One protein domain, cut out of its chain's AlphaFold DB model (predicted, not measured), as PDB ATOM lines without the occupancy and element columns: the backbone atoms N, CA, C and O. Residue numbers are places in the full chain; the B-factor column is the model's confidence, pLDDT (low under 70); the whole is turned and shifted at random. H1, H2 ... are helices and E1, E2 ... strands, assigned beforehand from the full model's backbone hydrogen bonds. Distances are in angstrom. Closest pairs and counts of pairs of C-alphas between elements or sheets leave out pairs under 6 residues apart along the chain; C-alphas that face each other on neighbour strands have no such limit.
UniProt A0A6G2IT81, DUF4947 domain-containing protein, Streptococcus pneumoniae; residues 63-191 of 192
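What this domain is: This is residues 63 to 191 of the 192 residues of the protein "DUF4947 domain-containing protein" of Streptococcus pneumoniae (UniProt A0A6G2IT81). A twisted four-stranded sheet has the long helical hairpin of H2 and H3 on one face, with H2 slanting over the strands, and the short helix H1 on the other. The two-stranded hairpin of E1 and E2 packs on H3, and its tip, residues 74 to 79, sticks out as an arm. The 129 printed residues hold three named helices and six named strands, in the order E1 E2 H1 E3 H2 H3 E4 E5 E6; the class is mixed. The larger sheet runs E3 E4 E5 E6, antiparallel. The whole is compact, with a radius of gyration of the C-alphas of 14.2 A and spans of 44 by 31 by 26 A.

Where its parts are: The sheet holds E3, residues 105 to 108, E4, 161 to 165, E5, 170 to 175, 16.9 A long, and E6, 178 to 182, ending at C-alpha 182 (-20.528, 13.078, -25.078). H2 is residues 111 to 131, 29.2 A; H3 is 137 to 155, 27.1 A; H1 is 93 to 100. E1, residues 66 to 73, 22.7 A, begins at C-alpha 66 (-27.826, 22.179, -32.407); E2 is 80 to 87, 21.5 A.

How they stand to each other: E4, E5 and E6 form a meander, each strand the antiparallel neighbour of the one before; N 163 and O 172 are 2.9 A apart, N 175 and O 178 3.0 A. E3 pairs with E4 through N 107 and O 162, 2.9 A. Helices on both faces make three layers: H2 and H3 on one, H1 on the other. H2 runs slantwise to the strands, at 48 degrees to E5 on the local plane, its height over the sheet 9.2 A. H2 and H3 touch, closest at the C-alphas of Gln 115 and Asn 151, 5.5 A, a shallow tilt of 3 degrees, opposite ways. The closest C-alphas of E2 and H3 are those of Ala 83 and Glu 138, 5.9 A. E1 and E2 are antiparallel, with N 70 and O 83 2.9 A apart. In H1 and H3 every O i to N i+4 pair is within hydrogen-bond range; in H2, 15 of 17 are.

The domain as a whole: The C-alphas farthest apart, those of Gly 76 and Glu 98, are 45.9 A apart. The printed part has no cut, no link is long, and no printed residue is under 70 in pLDDT.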
ATOM      1  N   TYR A  63     -18.525  22.573 -28.592       96.88
ATOM      2  CA  TYR A  63     -19.789  23.309 -28.588       96.88
ATOM      3  C   TYR A  63     -20.856  22.499 -29.307       96.88
ATOM      4  O   TYR A  63     -20.623  22.057 -30.428       96.88
ATOM      5  N   ALA A  64     -22.027  22.351 -28.693       95.31
ATOM      6  CA  ALA A  64     -23.203  21.838 -29.377       95.31
ATOM      7  C   ALA A  64     -23.522  22.725 -30.587       95.31
ATOM      8  O   ALA A  64     -23.511  23.952 -30.480       95.31
ATOM      9  N   THR A  65     -23.805  22.110 -31.727       94.00
ATOM     10  CA  THR A  65     -24.115  22.796 -32.996       94.00
ATOM     11  C   THR A  65     -25.617  22.891 -33.244       94.00
ATOM     12  O   THR A  65     -26.098  23.585 -34.133       94.00
ATOM     13  N   GLY A  66     -26.381  22.199 -32.413       90.38
ATOM     14  CA  GLY A  66     -27.826  22.179 -32.407       90.38
ATOM     15  C   GLY A  66     -28.311  21.565 -31.104       90.38
ATOM     16  O   GLY A  66     -27.520  21.087 -30.291       90.38
ATOM     17  N   ASN A  67     -29.625  21.567 -30.922       83.69
ATOM     18  CA  ASN A  67     -30.279  20.890 -29.814       83.69
ATOM     19  C   ASN A  67     -31.355  19.970 -30.392       83.69
ATOM     20  O   ASN A  67     -32.335  20.448 -30.968       83.69
ATOM     21  N   ALA A  68     -31.208  18.662 -30.206       80.00
ATOM     22  CA  ALA A  68     -32.267  17.714 -30.510       80.00
ATOM     23  C   ALA A  68     -33.253  17.668 -29.334       80.00
ATOM     24  O   ALA A  68     -32.879  17.499 -28.169       80.00
ATOM     25  N   LYS A  69     -34.540  17.844 -29.640       82.88
ATOM     26  CA  LYS A  69     -35.619  17.739 -28.659       82.88
ATOM     27  C   LYS A  69     -36.055  16.280 -28.574       82.88
ATOM     28  O   LYS A  69     -36.553  15.728 -29.550       82.88
ATOM     29  N   VAL A  70     -35.865  15.665 -27.413       81.56
ATOM     30  CA  VAL A  70     -36.194  14.256 -27.173       81.56
ATOM     31  C   VAL A  70     -37.360  14.129 -26.206       81.56
ATOM     32  O   VAL A  70     -37.468  14.874 -25.228       81.56
ATOM     33  N   TYR A  71     -38.239  13.166 -26.478       84.44
ATOM     34  CA  TYR A  71     -39.411  12.882 -25.660       84.44
ATOM     35  C   TYR A  71     -39.393  11.427 -25.198       84.44
ATOM     36  O   TYR A  71     -39.485  10.504 -26.005       84.44
ATOM     37  N   TYR A  72     -39.305  11.226 -23.885       82.06
ATOM     38  CA  TYR A  72     -39.289   9.900 -23.274       82.06
ATOM     39  C   TYR A  72     -40.619   9.629 -22.589       82.06
ATOM     40  O   TYR A  72     -41.004  10.349 -21.667       82.06
ATOM     41  N   VAL A  73     -41.300   8.558 -22.997       83.81
ATOM     42  CA  VAL A  73     -42.580   8.127 -22.417       83.81
ATOM     43  C   VAL A  73     -42.408   6.799 -21.714       83.81
ATOM     44  O   VAL A  73     -41.885   5.840 -22.275       83.81
ATOM     45  N   SER A  74     -42.920   6.714 -20.490       80.38
ATOM     46  CA  SER A  74     -43.010   5.431 -19.801       80.38
ATOM     47  C   SER A  74     -44.199   4.613 -20.313       80.38
ATOM     48  O   SER A  74     -45.348   5.074 -20.319       80.38
ATOM     49  N   TYR A  75     -43.930   3.370 -20.713       76.94
ATOM     50  CA  TYR A  75     -44.972   2.440 -21.139       76.94
ATOM     51  C   TYR A  75     -45.959   2.167 -19.990       76.94
ATOM     52  O   TYR A  75     -45.561   1.917 -18.853       76.94
ATOM     53  N   GLY A  76     -47.260   2.241 -20.275       78.69
ATOM     54  CA  GLY A  76     -48.338   1.936 -19.325       78.69
ATOM     55  C   GLY A  76     -48.837   3.104 -18.465       78.69
ATOM     56  O   GLY A  76     -49.991   3.069 -18.049       78.69
ATOM     57  N   SER A  77     -48.039   4.154 -18.229       81.62
ATOM     58  CA  SER A  77     -48.506   5.330 -17.465       81.62
ATOM     59  C   SER A  77     -48.908   6.520 -18.343       81.62
ATOM     60  O   SER A  77     -49.613   7.414 -17.874       81.62
ATOM     61  N   GLY A  78     -48.427   6.564 -19.592       79.06
ATOM     62  CA  GLY A  78     -48.626   7.688 -20.515       79.06
ATOM     63  C   GLY A  78     -47.907   8.979 -20.103       79.06
ATOM     64  O   GLY A  78     -47.947   9.959 -20.839       79.06
ATOM     65  N   LYS A  79     -47.233   8.994 -18.944       84.19
ATOM     66  CA  LYS A  79     -46.423  10.122 -18.484       84.19
ATOM     67  C   LYS A  79     -45.026  10.030 -19.083       84.19
ATOM     68  O   LYS A  79     -44.403   8.961 -19.077       84.19
ATOM     69  N   GLY A  80     -44.541  11.170 -19.548       86.00
ATOM     70  CA  GLY A  80     -43.211  11.329 -20.104       86.00
ATOM     71  C   GLY A  80     -42.546  12.617 -19.645       86.00
ATOM     72  O   GLY A  80     -43.110  13.380 -18.858       86.00
ATOM     73  N   PHE A  81     -41.333  12.839 -20.127       86.94
ATOM     74  CA  PHE A  81     -40.657  14.122 -20.021       86.94
ATOM     75  C   PHE A  81     -40.018  14.468 -21.358       86.94
ATOM     76  O   PHE A  81     -39.669  13.594 -22.152       86.94
ATOM     77  N   GLU A  82     -39.883  15.763 -21.582       87.50
ATOM     78  CA  GLU A  82     -39.177  16.319 -22.717       87.50
ATOM     79  C   GLU A  82     -37.853  16.898 -22.229       87.50
ATOM     80  O   GLU A  82     -37.781  17.467 -21.136       87.50
ATOM     81  N   ALA A  83     -36.809  16.742 -23.029       85.44
ATOM     82  CA  ALA A  83     -35.511  17.331 -22.765       85.44
ATOM     83  C   ALA A  83     -34.836  17.747 -24.071       85.44
ATOM     84  O   ALA A  83     -35.185  17.270 -25.150       85.44
ATOM     85  N   GLN A  84     -33.867  18.646 -23.953       84.12
ATOM     86  CA  GLN A  84     -32.953  18.975 -25.037       84.12
ATOM     87  C   GLN A  84     -31.627  18.268 -24.779       84.12
ATOM     88  O   GLN A  84     -31.137  18.257 -23.646       84.12
ATOM     89  N   ILE A  85     -31.084  17.666 -25.830       86.12
ATOM     90  CA  ILE A  85     -29.747  17.079 -25.861       86.12
ATOM     91  C   ILE A  85     -28.942  17.759 -26.976       86.12
ATOM     92  O   ILE A  85     -29.532  18.185 -27.972       86.12
ATOM     93  N   PRO A  86     -27.621  17.901 -26.809       92.25
ATOM     94  CA  PRO A  86     -26.770  18.533 -27.807       92.25
ATOM     95  C   PRO A  86     -26.699  17.705 -29.095       92.25
ATOM     96  O   PRO A  86     -26.703  16.476 -29.050       92.25
ATOM     97  N   ASP A  87     -26.594  18.405 -30.221       93.00
ATOM     98  CA  ASP A  87     -26.138  17.878 -31.506       93.00
ATOM     99  C   ASP A  87     -24.688  18.321 -31.775       93.00
ATOM    100  O   ASP A  87     -24.235  19.344 -31.251       93.00
ATOM    101  N   PHE A  88     -23.958  17.546 -32.573       95.69
ATOM    102  CA  PHE A  88     -22.513  17.672 -32.775       95.69
ATOM    103  C   PHE A  88     -22.109  17.623 -34.254       95.69
ATOM    104  O   PHE A  88     -21.044  17.109 -34.607       95.69
ATOM    105  N   THR A  89     -22.947  18.169 -35.129       95.31
ATOM    106  CA  THR A  89     -22.695  18.252 -36.568       95.31
ATOM    107  C   THR A  89     -21.272  18.755 -36.875       95.31
ATOM    108  O   THR A  89     -20.856  19.846 -36.482       95.31
ATOM    109  N   GLY A  90     -20.500  17.942 -37.601       96.38
ATOM    110  CA  GLY A  90     -19.142  18.270 -38.046       96.38
ATOM    111  C   GLY A  90     -18.017  17.887 -37.078       96.38
ATOM    112  O   GLY A  90     -16.847  18.018 -37.444       96.38
ATOM    113  N   TYR A  91     -18.314  17.389 -35.872       98.38
ATOM    114  CA  TYR A  91     -17.279  16.885 -34.964       98.38
ATOM    115  C   TYR A  91     -16.849  15.470 -35.348       98.38
ATOM    116  O   TYR A  91     -17.366  14.474 -34.846       98.38
ATOM    117  N   THR A  92     -15.837  15.380 -36.205       98.38
ATOM    118  CA  THR A  92     -15.136  14.122 -36.487       98.38
ATOM    119  C   THR A  92     -14.145  13.773 -35.367       98.38
ATOM    120  O   THR A  92     -13.761  14.652 -34.584       98.38
ATOM    121  N   PRO A  93     -13.648  12.523 -35.291       98.44
ATOM    122  CA  PRO A  93     -12.572  12.153 -34.375       98.44
ATOM    123  C   PRO A  93     -11.355  13.085 -34.427       98.44
ATOM    124  O   PRO A  93     -10.793  13.419 -33.386       98.44
ATOM    125  N   ASP A  94     -10.956  13.533 -35.619       98.12
ATOM    126  CA  ASP A  94      -9.815  14.437 -35.782       98.12
ATOM    127  C   ASP A  94     -10.134  15.846 -35.290       98.12
ATOM    128  O   ASP A  94      -9.308  16.453 -34.606       98.12
ATOM    129  N   LYS A  95     -11.355  16.335 -35.539       98.25
ATOM    130  CA  LYS A  95     -11.788  17.634 -35.019       98.25
ATOM    131  C   LYS A  95     -11.861  17.634 -33.494       98.25
ATOM    132  O   LYS A  95     -11.419  18.580 -32.850       98.25
ATOM    133  N   VAL A  96     -12.347  16.548 -32.897       98.50
ATOM    134  CA  VAL A  96     -12.346  16.378 -31.438       98.50
ATOM    135  C   VAL A  96     -10.921  16.363 -30.885       98.50
ATOM    136  O   VAL A  96     -10.671  17.005 -29.869       98.50
ATOM    137  N   LYS A  97      -9.975  15.687 -31.548       98.38
ATOM    138  CA  LYS A  97      -8.564  15.676 -31.123       98.38
ATOM    139  C   LYS A  97      -7.892  17.044 -31.244       98.38
ATOM    140  O   LYS A  97      -7.011  17.350 -30.447       98.38
ATOM    141  N   GLU A  98      -8.286  17.859 -32.220       97.81
ATOM    142  CA  GLU A  98      -7.822  19.246 -32.347       97.81
ATOM    143  C   GLU A  98      -8.236  20.084 -31.127       97.81
ATOM    144  O   GLU A  98      -7.437  20.864 -30.616       97.81
ATOM    145  N   VAL A  99      -9.462  19.878 -30.634       98.00
ATOM    146  CA  VAL A  99     -10.052  20.646 -29.526       98.00
ATOM    147  C   VAL A  99      -9.625  20.116 -28.152       98.00
ATOM    148  O   VAL A  99      -9.250  20.889 -27.275       98.00
ATOM    149  N   LEU A 100      -9.671  18.798 -27.939       97.94
ATOM    150  CA  LEU A 100      -9.462  18.162 -26.628       97.94
ATOM    151  C   LEU A 100      -8.087  17.492 -26.469       97.94
ATOM    152  O   LEU A 100      -7.755  17.010 -25.385       97.94
ATOM    153  N   GLY A 101      -7.276  17.456 -27.527       97.94
ATOM    154  CA  GLY A 101      -6.026  16.700 -27.562       97.94
ATOM    155  C   GLY A 101      -6.236  15.203 -27.807       97.94
ATOM    156  O   GLY A 101      -7.317  14.745 -28.170       97.94
ATOM    157  N   GLN A 102      -5.175  14.409 -27.635       98.25
ATOM    158  CA  GLN A 102      -5.264  12.960 -27.838       98.25
ATOM    159  C   GLN A 102      -6.067  12.292 -26.710       98.25
ATOM    160  O   GLN A 102      -5.811  12.587 -25.537       98.25
ATOM    161  N   PRO A 103      -6.993  11.369 -27.032       98.25
ATOM    162  CA  PRO A 103      -7.685  10.583 -26.020       98.25
ATOM    163  C   PRO A 103      -6.699   9.701 -25.257       98.25
ATOM    164  O   PRO A 103      -5.688   9.247 -25.794       98.25
ATOM    165  N   GLN A 104      -7.009   9.438 -23.990       98.12
ATOM    166  CA  GLN A 104      -6.214   8.522 -23.171       98.12
ATOM    167  C   GLN A 104      -6.418   7.068 -23.599       98.12
ATOM    168  O   GLN A 104      -5.497   6.261 -23.516       98.12
ATOM    169  N   GLU A 105      -7.626   6.747 -24.054       97.31
ATOM    170  CA  GLU A 105      -8.000   5.429 -24.549       97.31
ATOM    171  C   GLU A 105      -8.948   5.588 -25.737       97.31
ATOM    172  O   GLU A 105      -9.842   6.441 -25.726       97.31
ATOM    173  N   VAL A 106      -8.742   4.737 -26.740       97.69
ATOM    174  CA  VAL A 106      -9.625   4.571 -27.892       97.69
ATOM    175  C   VAL A 106     -10.098   3.127 -27.895       97.69
ATOM    176  O   VAL A 106      -9.277   2.211 -27.945       97.69
ATOM    177  N   LEU A 107     -11.410   2.931 -27.827       95.94
ATOM    178  CA  LEU A 107     -12.037   1.623 -27.939       95.94
ATOM    179  C   LEU A 107     -12.721   1.509 -29.292       95.94
ATOM    180  O   LEU A 107     -13.591   2.311 -29.633       95.94
ATOM    181  N   GLU A 108     -12.338   0.476 -30.028       94.38
ATOM    182  CA  GLU A 108     -12.923   0.092 -31.305       94.38
ATOM    183  C   GLU A 108     -13.261  -1.395 -31.233       94.38
ATOM    184  O   GLU A 108     -12.451  -2.201 -30.774       94.38
ATOM    185  N   ASN A 109     -14.456  -1.767 -31.690       86.69
ATOM    186  CA  ASN A 109     -14.896  -3.162 -31.801       86.69
ATOM    187  C   ASN A 109     -14.855  -3.973 -30.478       86.69
ATOM    188  O   ASN A 109     -14.803  -5.202 -30.505       86.69
ATOM    189  N   ASP A 110     -14.916  -3.309 -29.316       92.81
ATOM    190  CA  ASP A 110     -14.984  -3.950 -27.994       92.81
ATOM    191  C   ASP A 110     -16.357  -3.728 -27.348       92.81
ATOM    192  O   ASP A 110     -16.587  -2.782 -26.590       92.81
ATOM    193  N   SER A 111     -17.296  -4.618 -27.670       93.62
ATOM    194  CA  SER A 111     -18.678  -4.544 -27.181       93.62
ATOM    195  C   SER A 111     -18.776  -4.677 -25.657       93.62
ATOM    196  O   SER A 111     -19.585  -3.984 -25.042       93.62
ATOM    197  N   ALA A 112     -17.961  -5.535 -25.034       94.12
ATOM    198  CA  ALA A 112     -18.043  -5.791 -23.598       94.12
ATOM    199  C   ALA A 112     -17.582  -4.566 -22.800       94.12
ATOM    200  O   ALA A 112     -18.328  -4.059 -21.962       94.12
ATOM    201  N   THR A 113     -16.408  -4.022 -23.132       94.50
ATOM    202  CA  THR A 113     -15.889  -2.819 -22.469       94.50
ATOM    203  C   THR A 113     -16.766  -1.602 -22.761       94.50
ATOM    204  O   THR A 113     -17.028  -0.801 -21.861       94.50
ATOM    205  N   SER A 114     -17.293  -1.474 -23.985       95.19
ATOM    206  CA  SER A 114     -18.231  -0.397 -24.337       95.19
ATOM    207  C   SER A 114     -19.508  -0.449 -23.494       95.19
ATOM    208  O   SER A 114     -19.971   0.588 -23.017       95.19
ATOM    209  N   GLN A 115     -20.067  -1.643 -23.264       95.75
ATOM    210  CA  GLN A 115     -21.246  -1.806 -22.411       95.75
ATOM    211  C   GLN A 115     -20.963  -1.376 -20.969       95.75
ATOM    212  O   GLN A 115     -21.739  -0.598 -20.412       95.75
ATOM    213  N   ASP A 116     -19.843  -1.813 -20.390       94.75
ATOM    214  CA  ASP A 116     -19.467  -1.462 -19.015       94.75
ATOM    215  C   ASP A 116     -19.255   0.051 -18.838       94.75
ATOM    216  O   ASP A 116     -19.715   0.638 -17.848       94.75
ATOM    217  N   LEU A 117     -18.613   0.706 -19.814       96.25
ATOM    218  CA  LEU A 117     -18.442   2.159 -19.819       96.25
ATOM    219  C   LEU A 117     -19.786   2.891 -19.845       96.25
ATOM    220  O   LEU A 117     -20.020   3.763 -19.008       96.25
ATOM    221  N   LEU A 118     -20.674   2.530 -20.773       96.31
ATOM    222  CA  LEU A 118     -21.965   3.201 -20.949       96.31
ATOM    223  C   LEU A 118     -22.927   2.944 -19.780       96.31
ATOM    224  O   LEU A 118     -23.715   3.820 -19.422       96.31
ATOM    225  N   GLU A 119     -22.876   1.757 -19.168       94.44
ATOM    226  CA  GLU A 119     -23.789   1.386 -18.084       94.44
ATOM    227  C   GLU A 119     -23.347   1.928 -16.723       94.44
ATOM    228  O   GLU A 119     -24.174   2.449 -15.964       94.44
ATOM    229  N   GLN A 120     -22.069   1.761 -16.368       95.38
ATOM    230  CA  GLN A 120     -21.591   2.057 -15.020       95.38
ATOM    231  C   GLN A 120     -20.848   3.381 -14.945       95.38
ATOM    232  O   GLN A 120     -21.239   4.245 -14.158       95.38
ATOM    233  N   VAL A 121     -19.811   3.538 -15.767       97.62
ATOM    234  CA  VAL A 121     -18.918   4.700 -15.696       97.62
ATOM    235  C   VAL A 121     -19.670   5.967 -16.083       97.62
ATOM    236  O   VAL A 121     -19.683   6.935 -15.322       97.62
ATOM    237  N   GLU A 122     -20.381   5.942 -17.207       98.31
ATOM    238  CA  GLU A 122     -21.077   7.130 -17.684       98.31
ATOM    239  C   GLU A 122     -22.280   7.493 -16.814       98.31
ATOM    240  O   GLU A 122     -22.529   8.664 -16.537       98.31
ATOM    241  N   ARG A 123     -22.980   6.501 -16.263       97.62
ATOM    242  CA  ARG A 123     -24.022   6.751 -15.261       97.62
ATOM    243  C   ARG A 123     -23.478   7.531 -14.063       97.62
ATOM    244  O   ARG A 123     -24.170   8.407 -13.541       97.62
ATOM    245  N   ASP A 124     -22.272   7.217 -13.601       97.94
ATOM    246  CA  ASP A 124     -21.659   7.924 -12.478       97.94
ATOM    247  C   ASP A 124     -21.126   9.307 -12.892       97.94
ATOM    248  O   ASP A 124     -21.255  10.258 -12.116       97.94
ATOM    249  N   ASN A 125     -20.658   9.470 -14.133       98.31
ATOM    250  CA  ASN A 125     -20.342  10.780 -14.706       98.31
ATOM    251  C   ASN A 125     -21.580  11.694 -14.782       98.31
ATOM    252  O   ASN A 125     -21.529  12.830 -14.313       98.31
ATOM    253  N   ILE A 126     -22.721  11.191 -15.265       98.00
ATOM    254  CA  ILE A 126     -23.987  11.942 -15.331       98.00
ATOM    255  C   ILE A 126     -24.469  12.332 -13.929       98.00
ATOM    256  O   ILE A 126     -24.879  13.473 -13.704       98.00
ATOM    257  N   LYS A 127     -24.388  11.419 -12.948       97.75
ATOM    258  CA  LYS A 127     -24.708  11.745 -11.546       97.75
ATOM    259  C   LYS A 127     -23.814  12.859 -11.016       97.75
ATOM    260  O   LYS A 127     -24.324  13.761 -10.357       97.75
ATOM    261  N   ARG A 128     -22.507  12.809 -11.296       97.38
ATOM    262  CA  ARG A 128     -21.550  13.845 -10.889       97.38
ATOM    263  C   ARG A 128     -21.895  15.191 -11.528       97.38
ATOM    264  O   ARG A 128     -21.975  16.187 -10.811       97.38
ATOM    265  N   ALA A 129     -22.171  15.217 -12.832       96.25
ATOM    266  CA  ALA A 129     -22.599  16.423 -13.539       96.25
ATOM    267  C   ALA A 129     -23.867  17.020 -12.906       96.25
ATOM    268  O   ALA A 129     -23.895  18.209 -12.586       96.25
ATOM    269  N   PHE A 130     -24.872  16.191 -12.607       96.56
ATOM    270  CA  PHE A 130     -26.096  16.627 -11.930       96.56
ATOM    271  C   PHE A 130     -25.838  17.159 -10.511       96.56
ATOM    272  O   PHE A 130     -26.309  18.235 -10.156       96.56
ATOM    273  N   GLN A 131     -25.057  16.442  -9.699       96.94
ATOM    274  CA  GLN A 131     -24.739  16.840  -8.320       96.94
ATOM    275  C   GLN A 131     -23.911  18.126  -8.246       96.94
ATOM    276  O   GLN A 131     -24.054  18.887  -7.293       96.94
ATOM    277  N   SER A 132     -23.071  18.384  -9.252       94.75
ATOM    278  CA  SER A 132     -22.302  19.629  -9.368       94.75
ATOM    279  C   SER A 132     -23.143  20.837  -9.801       94.75
ATOM    280  O   SER A 132     -22.665  21.964  -9.726       94.75
ATOM    281  N   GLY A 133     -24.379  20.616 -10.266       92.25
ATOM    282  CA  GLY A 133     -25.226  21.657 -10.850       92.25
ATOM    283  C   GLY A 133     -24.892  22.005 -12.304       92.25
ATOM    284  O   GLY A 133     -25.459  22.955 -12.831       92.25
ATOM    285  N   SER A 134     -24.011  21.239 -12.961       90.62
ATOM    286  CA  SER A 134     -23.647  21.443 -14.374       90.62
ATOM    287  C   SER A 134     -24.802  21.160 -15.334       90.62
ATOM    288  O   SER A 134     -24.829  21.709 -16.430       90.62
ATOM    289  N   ILE A 135     -25.750  20.310 -14.927       92.44
ATOM    290  CA  ILE A 135     -26.939  19.958 -15.708       92.44
ATOM    291  C   ILE A 135     -28.193  19.913 -14.839       92.44
ATOM    292  O   ILE A 135     -28.135  19.637 -13.637       92.44
ATOM    293  N   THR A 136     -29.348  20.132 -15.461       91.81
ATOM    294  CA  THR A 136     -30.656  20.001 -14.812       91.81
ATOM    295  C   THR A 136     -31.037  18.536 -14.590       91.81
ATOM    296  O   THR A 136     -30.430  17.607 -15.128       91.81
ATOM    297  N   LYS A 137     -32.094  18.302 -13.806       92.75
ATOM    298  CA  LYS A 137     -32.628  16.953 -13.580       92.75
ATOM    299  C   LYS A 137     -33.152  16.328 -14.876       92.75
ATOM    300  O   LYS A 137     -32.984  15.130 -15.091       92.75
ATOM    301  N   GLU A 138     -33.813  17.116 -15.714       90.94
ATOM    302  CA  GLU A 138     -34.377  16.690 -16.995       90.94
ATOM    303  C   GLU A 138     -33.266  16.336 -17.985       90.94
ATOM    304  O   GLU A 138     -33.323  15.266 -18.588       90.94
ATOM    305  N   GLN A 139     -32.210  17.152 -18.061       90.94
ATOM    306  CA  GLN A 139     -31.009  16.837 -18.841       90.94
ATOM    307  C   GLN A 139     -30.338  15.560 -18.325       90.94
ATOM    308  O   GLN A 139     -30.081  14.654 -19.108       90.94
ATOM    309  N   ALA A 140     -30.133  15.417 -17.011       94.56
ATOM    310  CA  ALA A 140     -29.536  14.207 -16.438       94.56
ATOM    311  C   ALA A 140     -30.318  12.935 -16.800       94.56
ATOM    312  O   ALA A 140     -29.725  11.911 -17.138       94.56
ATOM    313  N   LYS A 141     -31.657  12.996 -16.778       94.06
ATOM    314  CA  LYS A 141     -32.494  11.885 -17.247       94.06
ATOM    315  C   LYS A 141     -32.316  11.631 -18.742       94.06
ATOM    316  O   LYS A 141     -32.238  10.472 -19.122       94.06
ATOM    317  N   ALA A 142     -32.263  12.676 -19.565       92.75
ATOM    318  CA  ALA A 142     -32.096  12.546 -21.009       92.75
ATOM    319  C   ALA A 142     -30.756  11.899 -21.371       92.75
ATOM    320  O   ALA A 142     -30.746  10.892 -22.069       92.75
ATOM    321  N   PHE A 143     -29.647  12.392 -20.811       94.75
ATOM    322  CA  PHE A 143     -28.326  11.789 -21.003       94.75
ATOM    323  C   PHE A 143     -28.290  10.332 -20.531       94.75
ATOM    324  O   PHE A 143     -27.714   9.493 -21.213       94.75
ATOM    325  N   TYR A 144     -28.940  10.005 -19.410       95.62
ATOM    326  CA  TYR A 144     -29.009   8.622 -18.934       95.62
ATOM    327  C   TYR A 144     -29.853   7.719 -19.845       95.62
ATOM    328  O   TYR A 144     -29.483   6.576 -20.087       95.62
ATOM    329  N   MET A 145     -30.982   8.201 -20.369       93.44
ATOM    330  CA  MET A 145     -31.760   7.426 -21.340       93.44
ATOM    331  C   MET A 145     -30.978   7.226 -22.642       93.44
ATOM    332  O   MET A 145     -30.966   6.122 -23.173       93.44
ATOM    333  N   TYR A 146     -30.246   8.245 -23.096       93.50
ATOM    334  CA  TYR A 146     -29.386   8.140 -24.271       93.50
ATOM    335  C   TYR A 146     -28.319   7.045 -24.080       93.50
ATOM    336  O   TYR A 146     -28.146   6.187 -24.944       93.50
ATOM    337  N   THR A 147     -27.655   6.970 -22.922       95.75
ATOM    338  CA  THR A 147     -26.669   5.898 -22.685       95.75
ATOM    339  C   THR A 147     -27.298   4.511 -22.600       95.75
ATOM    340  O   THR A 147     -26.672   3.538 -23.023       95.75
ATOM    341  N   VAL A 148     -28.536   4.402 -22.108       95.25
ATOM    342  CA  VAL A 148     -29.308   3.151 -22.145       95.25
ATOM    343  C   VAL A 148     -29.577   2.723 -23.591       95.25
ATOM    344  O   VAL A 148     -29.345   1.557 -23.916       95.25
ATOM    345  N   ASP A 149     -29.989   3.647 -24.461       94.25
ATOM    346  CA  ASP A 149     -30.229   3.374 -25.882       94.25
ATOM    347  C   ASP A 149     -28.936   2.940 -26.595       94.25
ATOM    348  O   ASP A 149     -28.922   1.928 -27.299       94.25
ATOM    349  N   LEU A 150     -27.817   3.631 -26.339       95.56
ATOM    350  CA  LEU A 150     -26.499   3.260 -26.869       95.56
ATOM    351  C   LEU A 150     -26.078   1.862 -26.410       95.56
ATOM    352  O   LEU A 150     -25.660   1.039 -27.223       95.56
ATOM    353  N   ASN A 151     -26.215   1.561 -25.119       96.19
ATOM    354  CA  ASN A 151     -25.868   0.252 -24.570       96.19
ATOM    355  C   ASN A 151     -26.739  -0.863 -25.181       96.19
ATOM    356  O   ASN A 151     -26.238  -1.937 -25.522       96.19
ATOM    357  N   GLN A 152     -28.032  -0.598 -25.385       96.25
ATOM    358  CA  GLN A 152     -28.937  -1.527 -26.056       96.25
ATOM    359  C   GLN A 152     -28.562  -1.730 -27.531       96.25
ATOM    360  O   GLN A 152     -28.610  -2.862 -28.013       96.25
ATOM    361  N   ALA A 153     -28.140  -0.680 -28.237       96.19
ATOM    362  CA  ALA A 153     -27.621  -0.777 -29.600       96.19
ATOM    363  C   ALA A 153     -26.354  -1.644 -29.669       96.19
ATOM    364  O   ALA A 153     -26.273  -2.544 -30.508       96.19
ATOM    365  N   VAL A 154     -25.418  -1.471 -28.729       96.31
ATOM    366  CA  VAL A 154     -24.215  -2.317 -28.625       96.31
ATOM    367  C   VAL A 154     -24.583  -3.791 -28.421       96.31
ATOM    368  O   VAL A 154     -24.007  -4.667 -29.068       96.31
ATOM    369  N   LYS A 155     -25.592  -4.090 -27.590       95.50
ATOM    370  CA  LYS A 155     -26.119  -5.460 -27.405       95.50
ATOM    371  C   LYS A 155     -26.743  -6.048 -28.674       95.50
ATOM    372  O   LYS A 155     -26.772  -7.266 -28.824       95.50
ATOM    373  N   MET A 156     -27.235  -5.204 -29.581       96.38
ATOM    374  CA  MET A 156     -27.758  -5.604 -30.893       96.38
ATOM    375  C   MET A 156     -26.668  -5.708 -31.973       96.38
ATOM    376  O   MET A 156     -26.981  -6.044 -33.113       96.38
ATOM    377  N   GLY A 157     -25.401  -5.464 -31.627       95.38
ATOM    378  CA  GLY A 157     -24.260  -5.589 -32.533       95.38
ATOM    379  C   GLY A 157     -23.821  -4.287 -33.201       95.38
ATOM    380  O   GLY A 157     -22.952  -4.335 -34.069       95.38
ATOM    381  N   VAL A 158     -24.379  -3.134 -32.807       95.31
ATOM    382  CA  VAL A 158     -23.848  -1.832 -33.238       95.31
ATOM    383  C   VAL A 158     -22.461  -1.637 -32.631       95.31
ATOM    384  O   VAL A 158     -22.237  -1.914 -31.451       95.31
ATOM    385  N   GLN A 159     -21.521  -1.185 -33.453       93.62
ATOM    386  CA  GLN A 159     -20.147  -0.925 -33.047       93.62
ATOM    387  C   GLN A 159     -19.902   0.574 -33.108       93.62
ATOM    388  O   GLN A 159     -20.121   1.192 -34.142       93.62
ATOM    389  N   TYR A 160     -19.426   1.130 -32.000       96.19
ATOM    390  CA  TYR A 160     -19.037   2.529 -31.904       96.19
ATOM    391  C   TYR A 160     -17.525   2.642 -31.752       96.19
ATOM    392  O   TYR A 160     -16.868   1.719 -31.262       96.19
ATOM    393  N   THR A 161     -16.989   3.805 -32.111       97.81
ATOM    394  CA  THR A 161     -15.664   4.222 -31.639       97.81
ATOM    395  C   THR A 161     -15.858   5.050 -30.378       97.81
ATOM    396  O   THR A 161     -16.637   6.001 -30.386       97.81
ATOM    397  N   ILE A 162     -15.179   4.706 -29.286       98.38
ATOM    398  CA  ILE A 162     -15.300   5.429 -28.015       98.38
ATOM    399  C   ILE A 162     -13.953   6.026 -27.638       98.38
ATOM    400  O   ILE A 162     -12.962   5.314 -27.489       98.38
ATOM    401  N   PHE A 163     -13.927   7.340 -27.445       98.62
ATOM    402  CA  PHE A 163     -12.790   8.042 -26.862       98.62
ATOM    403  C   PHE A 163     -13.048   8.288 -25.387       98.62
ATOM    404  O   PHE A 163     -14.144   8.697 -24.995       98.62
ATOM    405  N   THR A 164     -12.016   8.102 -24.570       98.19
ATOM    406  CA  THR A 164     -12.071   8.494 -23.165       98.19
ATOM    407  C   THR A 164     -10.957   9.470 -22.813       98.19
ATOM    408  O   THR A 164      -9.821   9.375 -23.285       98.19
ATOM    409  N   TYR A 165     -11.311  10.430 -21.966       97.75
ATOM    410  CA  TYR A 165     -10.425  11.446 -21.420       97.75
ATOM    411  C   TYR A 165     -10.590  11.496 -19.900       97.75
ATOM    412  O   TYR A 165     -11.580  11.013 -19.338       97.75
ATOM    413  N   ASN A 166      -9.614  12.115 -19.237       95.56
ATOM    414  CA  ASN A 166      -9.635  12.386 -17.801       95.56
ATOM    415  C   ASN A 166      -9.997  11.151 -16.943       95.56
ATOM    416  O   ASN A 166     -10.913  11.169 -16.127       95.56
ATOM    417  N   ASN A 167      -9.296  10.042 -17.161       95.56
ATOM    418  CA  ASN A 167      -9.503   8.743 -16.524       95.56
ATOM    419  C   ASN A 167     -10.952   8.245 -16.661       95.56
ATOM    420  O   ASN A 167     -11.575   7.851 -15.674       95.56
ATOM    421  N   ARG A 168     -11.487   8.295 -17.891       96.44
ATOM    422  CA  ARG A 168     -12.867   7.908 -18.252       96.44
ATOM    423  C   ARG A 168     -13.964   8.768 -17.612       96.44
ATOM    424  O   ARG A 168     -15.139   8.409 -17.654       96.44
ATOM    425  N   GLN A 169     -13.608   9.926 -17.054       96.12
ATOM    426  CA  GLN A 169     -14.587  10.901 -16.564       96.12
ATOM    427  C   GLN A 169     -15.253  11.694 -17.686       96.12
ATOM    428  O   GLN A 169     -16.272  12.333 -17.436       96.12
ATOM    429  N   GLN A 170     -14.681  11.637 -18.886       97.19
ATOM    430  CA  GLN A 170     -15.215  12.227 -20.098       97.19
ATOM    431  C   GLN A 170     -15.190  11.160 -21.198       97.19
ATOM    432  O   GLN A 170     -14.120  10.693 -21.593       97.19
ATOM    433  N   ILE A 171     -16.368  10.757 -21.658       98.31
ATOM    434  CA  ILE A 171     -16.593   9.714 -22.659       98.31
ATOM    435  C   ILE A 171     -17.228  10.366 -23.883       98.31
ATOM    436  O   ILE A 171     -18.163  11.157 -23.757       98.31
ATOM    437  N   LEU A 172     -16.692  10.066 -25.061       98.50
ATOM    438  CA  LEU A 172     -17.217  10.499 -26.352       98.50
ATOM    439  C   LEU A 172     -17.462   9.258 -27.204       98.50
ATOM    440  O   LEU A 172     -16.580   8.409 -27.317       98.50
ATOM    441  N   VAL A 173     -18.645   9.156 -27.795       98.25
ATOM    442  CA  VAL A 173     -19.061   8.034 -28.639       98.25
ATOM    443  C   VAL A 173     -19.260   8.557 -30.049       98.25
ATOM    444  O   VAL A 173     -20.004   9.516 -30.256       98.25
ATOM    445  N   PHE A 174     -18.603   7.913 -31.003       98.12
ATOM    446  CA  PHE A 174     -18.703   8.222 -32.418       98.12
ATOM    447  C   PHE A 174     -19.466   7.119 -33.144       98.12
ATOM    448  O   PHE A 174     -19.182   5.930 -32.948       98.12
ATOM    449  N   ASP A 175     -20.380   7.542 -34.008       95.25
ATOM    450  CA  ASP A 175     -21.097   6.701 -34.961       95.25
ATOM    451  C   ASP A 175     -20.853   7.247 -36.371       95.25
ATOM    452  O   ASP A 175     -20.858   8.459 -36.578       95.25
ATOM    453  N   ASP A 176     -20.536   6.360 -37.311       94.50
ATOM    454  CA  ASP A 176     -20.171   6.699 -38.697       94.50
ATOM    455  C   ASP A 176     -19.188   7.890 -38.835       94.50
ATOM    456  O   ASP A 176     -19.322   8.782 -39.673       94.50
ATOM    457  N   GLY A 177     -18.183   7.943 -37.950       95.19
ATOM    458  CA  GLY A 177     -17.151   8.986 -37.963       95.19
ATOM    459  C   GLY A 177     -17.609  10.372 -37.487       95.19
ATOM    460  O   GLY A 177     -16.847  11.330 -37.629       95.19
ATOM    461  N   GLN A 178     -18.801  10.491 -36.901       96.75
ATOM    462  CA  GLN A 178     -19.325  11.717 -36.294       96.75
ATOM    463  C   GLN A 178     -19.529  11.524 -34.791       96.75
ATOM    464  O   GLN A 178     -19.915  10.449 -34.332       96.75
ATOM    465  N   LEU A 179     -19.253  12.565 -34.006       97.88
ATOM    466  CA  LEU A 179     -19.555  12.575 -32.581       97.88
ATOM    467  C   LEU A 179     -21.070  12.476 -32.408       97.88
ATOM    468  O   LEU A 179     -21.814  13.324 -32.881       97.88
ATOM    469  N   TYR A 180     -21.519  11.433 -31.727       95.44
ATOM    470  CA  TYR A 180     -22.940  11.156 -31.539       95.44
ATOM    471  C   TYR A 180     -23.379  11.421 -30.097       95.44
ATOM    472  O   TYR A 180     -24.492  11.877 -29.833       95.44
ATOM    473  N   TYR A 181     -22.476  11.184 -29.146       96.94
ATOM    474  CA  TYR A 181     -22.718  11.392 -27.726       96.94
ATOM    475  C   TYR A 181     -21.444  11.828 -27.001       96.94
ATOM    476  O   TYR A 181     -20.343  11.381 -27.324       96.94
ATOM    477  N   MET A 182     -21.604  12.651 -25.965       97.31
ATOM    478  CA  MET A 182     -20.528  13.078 -25.078       97.31
ATOM    479  C   MET A 182     -21.044  13.212 -23.639       97.31
ATOM    480  O   MET A 182     -22.163  13.686 -23.433       97.31
ATOM    481  N   THR A 183     -20.225  12.845 -22.643       97.62
ATOM    482  CA  THR A 183     -20.516  13.101 -21.220       97.62
ATOM    483  C   THR A 183     -20.853  14.580 -21.009       97.62
ATOM    484  O   THR A 183     -20.097  15.435 -21.485       97.62
ATOM    485  N   PRO A 184     -21.924  14.913 -20.264       95.62
ATOM    486  CA  PRO A 184     -22.388  16.287 -20.098       95.62
ATOM    487  C   PRO A 184     -21.595  17.077 -19.044       95.62
ATOM    488  O   PRO A 184     -22.152  17.589 -18.069       95.62
ATOM    489  N   ASP A 185     -20.279  17.162 -19.220       94.12
ATOM    490  CA  ASP A 185     -19.389  17.955 -18.373       94.12
ATOM    491  C   ASP A 185     -19.148  19.337 -18.996       94.12
ATOM    492  O   ASP A 185     -18.539  19.468 -20.058       94.12
ATOM    493  N   THR A 186     -19.595  20.393 -18.309       91.56
ATOM    494  CA  THR A 186     -19.524  21.776 -18.817       91.56
ATOM    495  C   THR A 186     -18.101  22.339 -18.913       91.56
ATOM    496  O   THR A 186     -17.866  23.381 -19.543       91.56
ATOM    497  N   GLN A 187     -17.115  21.645 -18.335       92.75
ATOM    498  CA  GLN A 187     -15.708  21.949 -18.573       92.75
ATOM    499  C   GLN A 187     -15.324  21.686 -20.033       92.75
ATOM    500  O   GLN A 187     -14.644  22.521 -20.629       92.75
ATOM    501  N   TYR A 188     -15.830  20.598 -20.620       94.94
ATOM    502  CA  TYR A 188     -15.473  20.122 -21.961       94.94
ATOM    503  C   TYR A 188     -16.575  20.329 -23.006       94.94
ATOM    504  O   TYR A 188     -16.291  20.250 -24.201       94.94
ATOM    505  N   LEU A 189     -17.806  20.599 -22.572       95.06
ATOM    506  CA  LEU A 189     -18.979  20.744 -23.424       95.06
ATOM    507  C   LEU A 189     -19.729  22.052 -23.137       95.06
ATOM    508  O   LEU A 189     -20.139  22.320 -22.010       95.06
ATOM    509  N   SER A 190     -19.984  22.853 -24.168       93.81
ATOM    510  CA  SER A 190     -20.945  23.955 -24.130       93.81
ATOM    511  C   SER A 190     -22.232  23.546 -24.837       93.81
ATOM    512  O   SER A 190     -22.208  23.214 -26.018       93.81
ATOM    513  N   PHE A 191     -23.359  23.576 -24.129       90.44
ATOM    514  CA  PHE A 191     -24.682  23.297 -24.687       90.44
ATOM    515  C   PHE A 191     -25.756  24.096 -23.935       90.44
ATOM    516  O   PHE A 191     -25.481  24.636 -22.858       90.44
TER     517      PHE A 191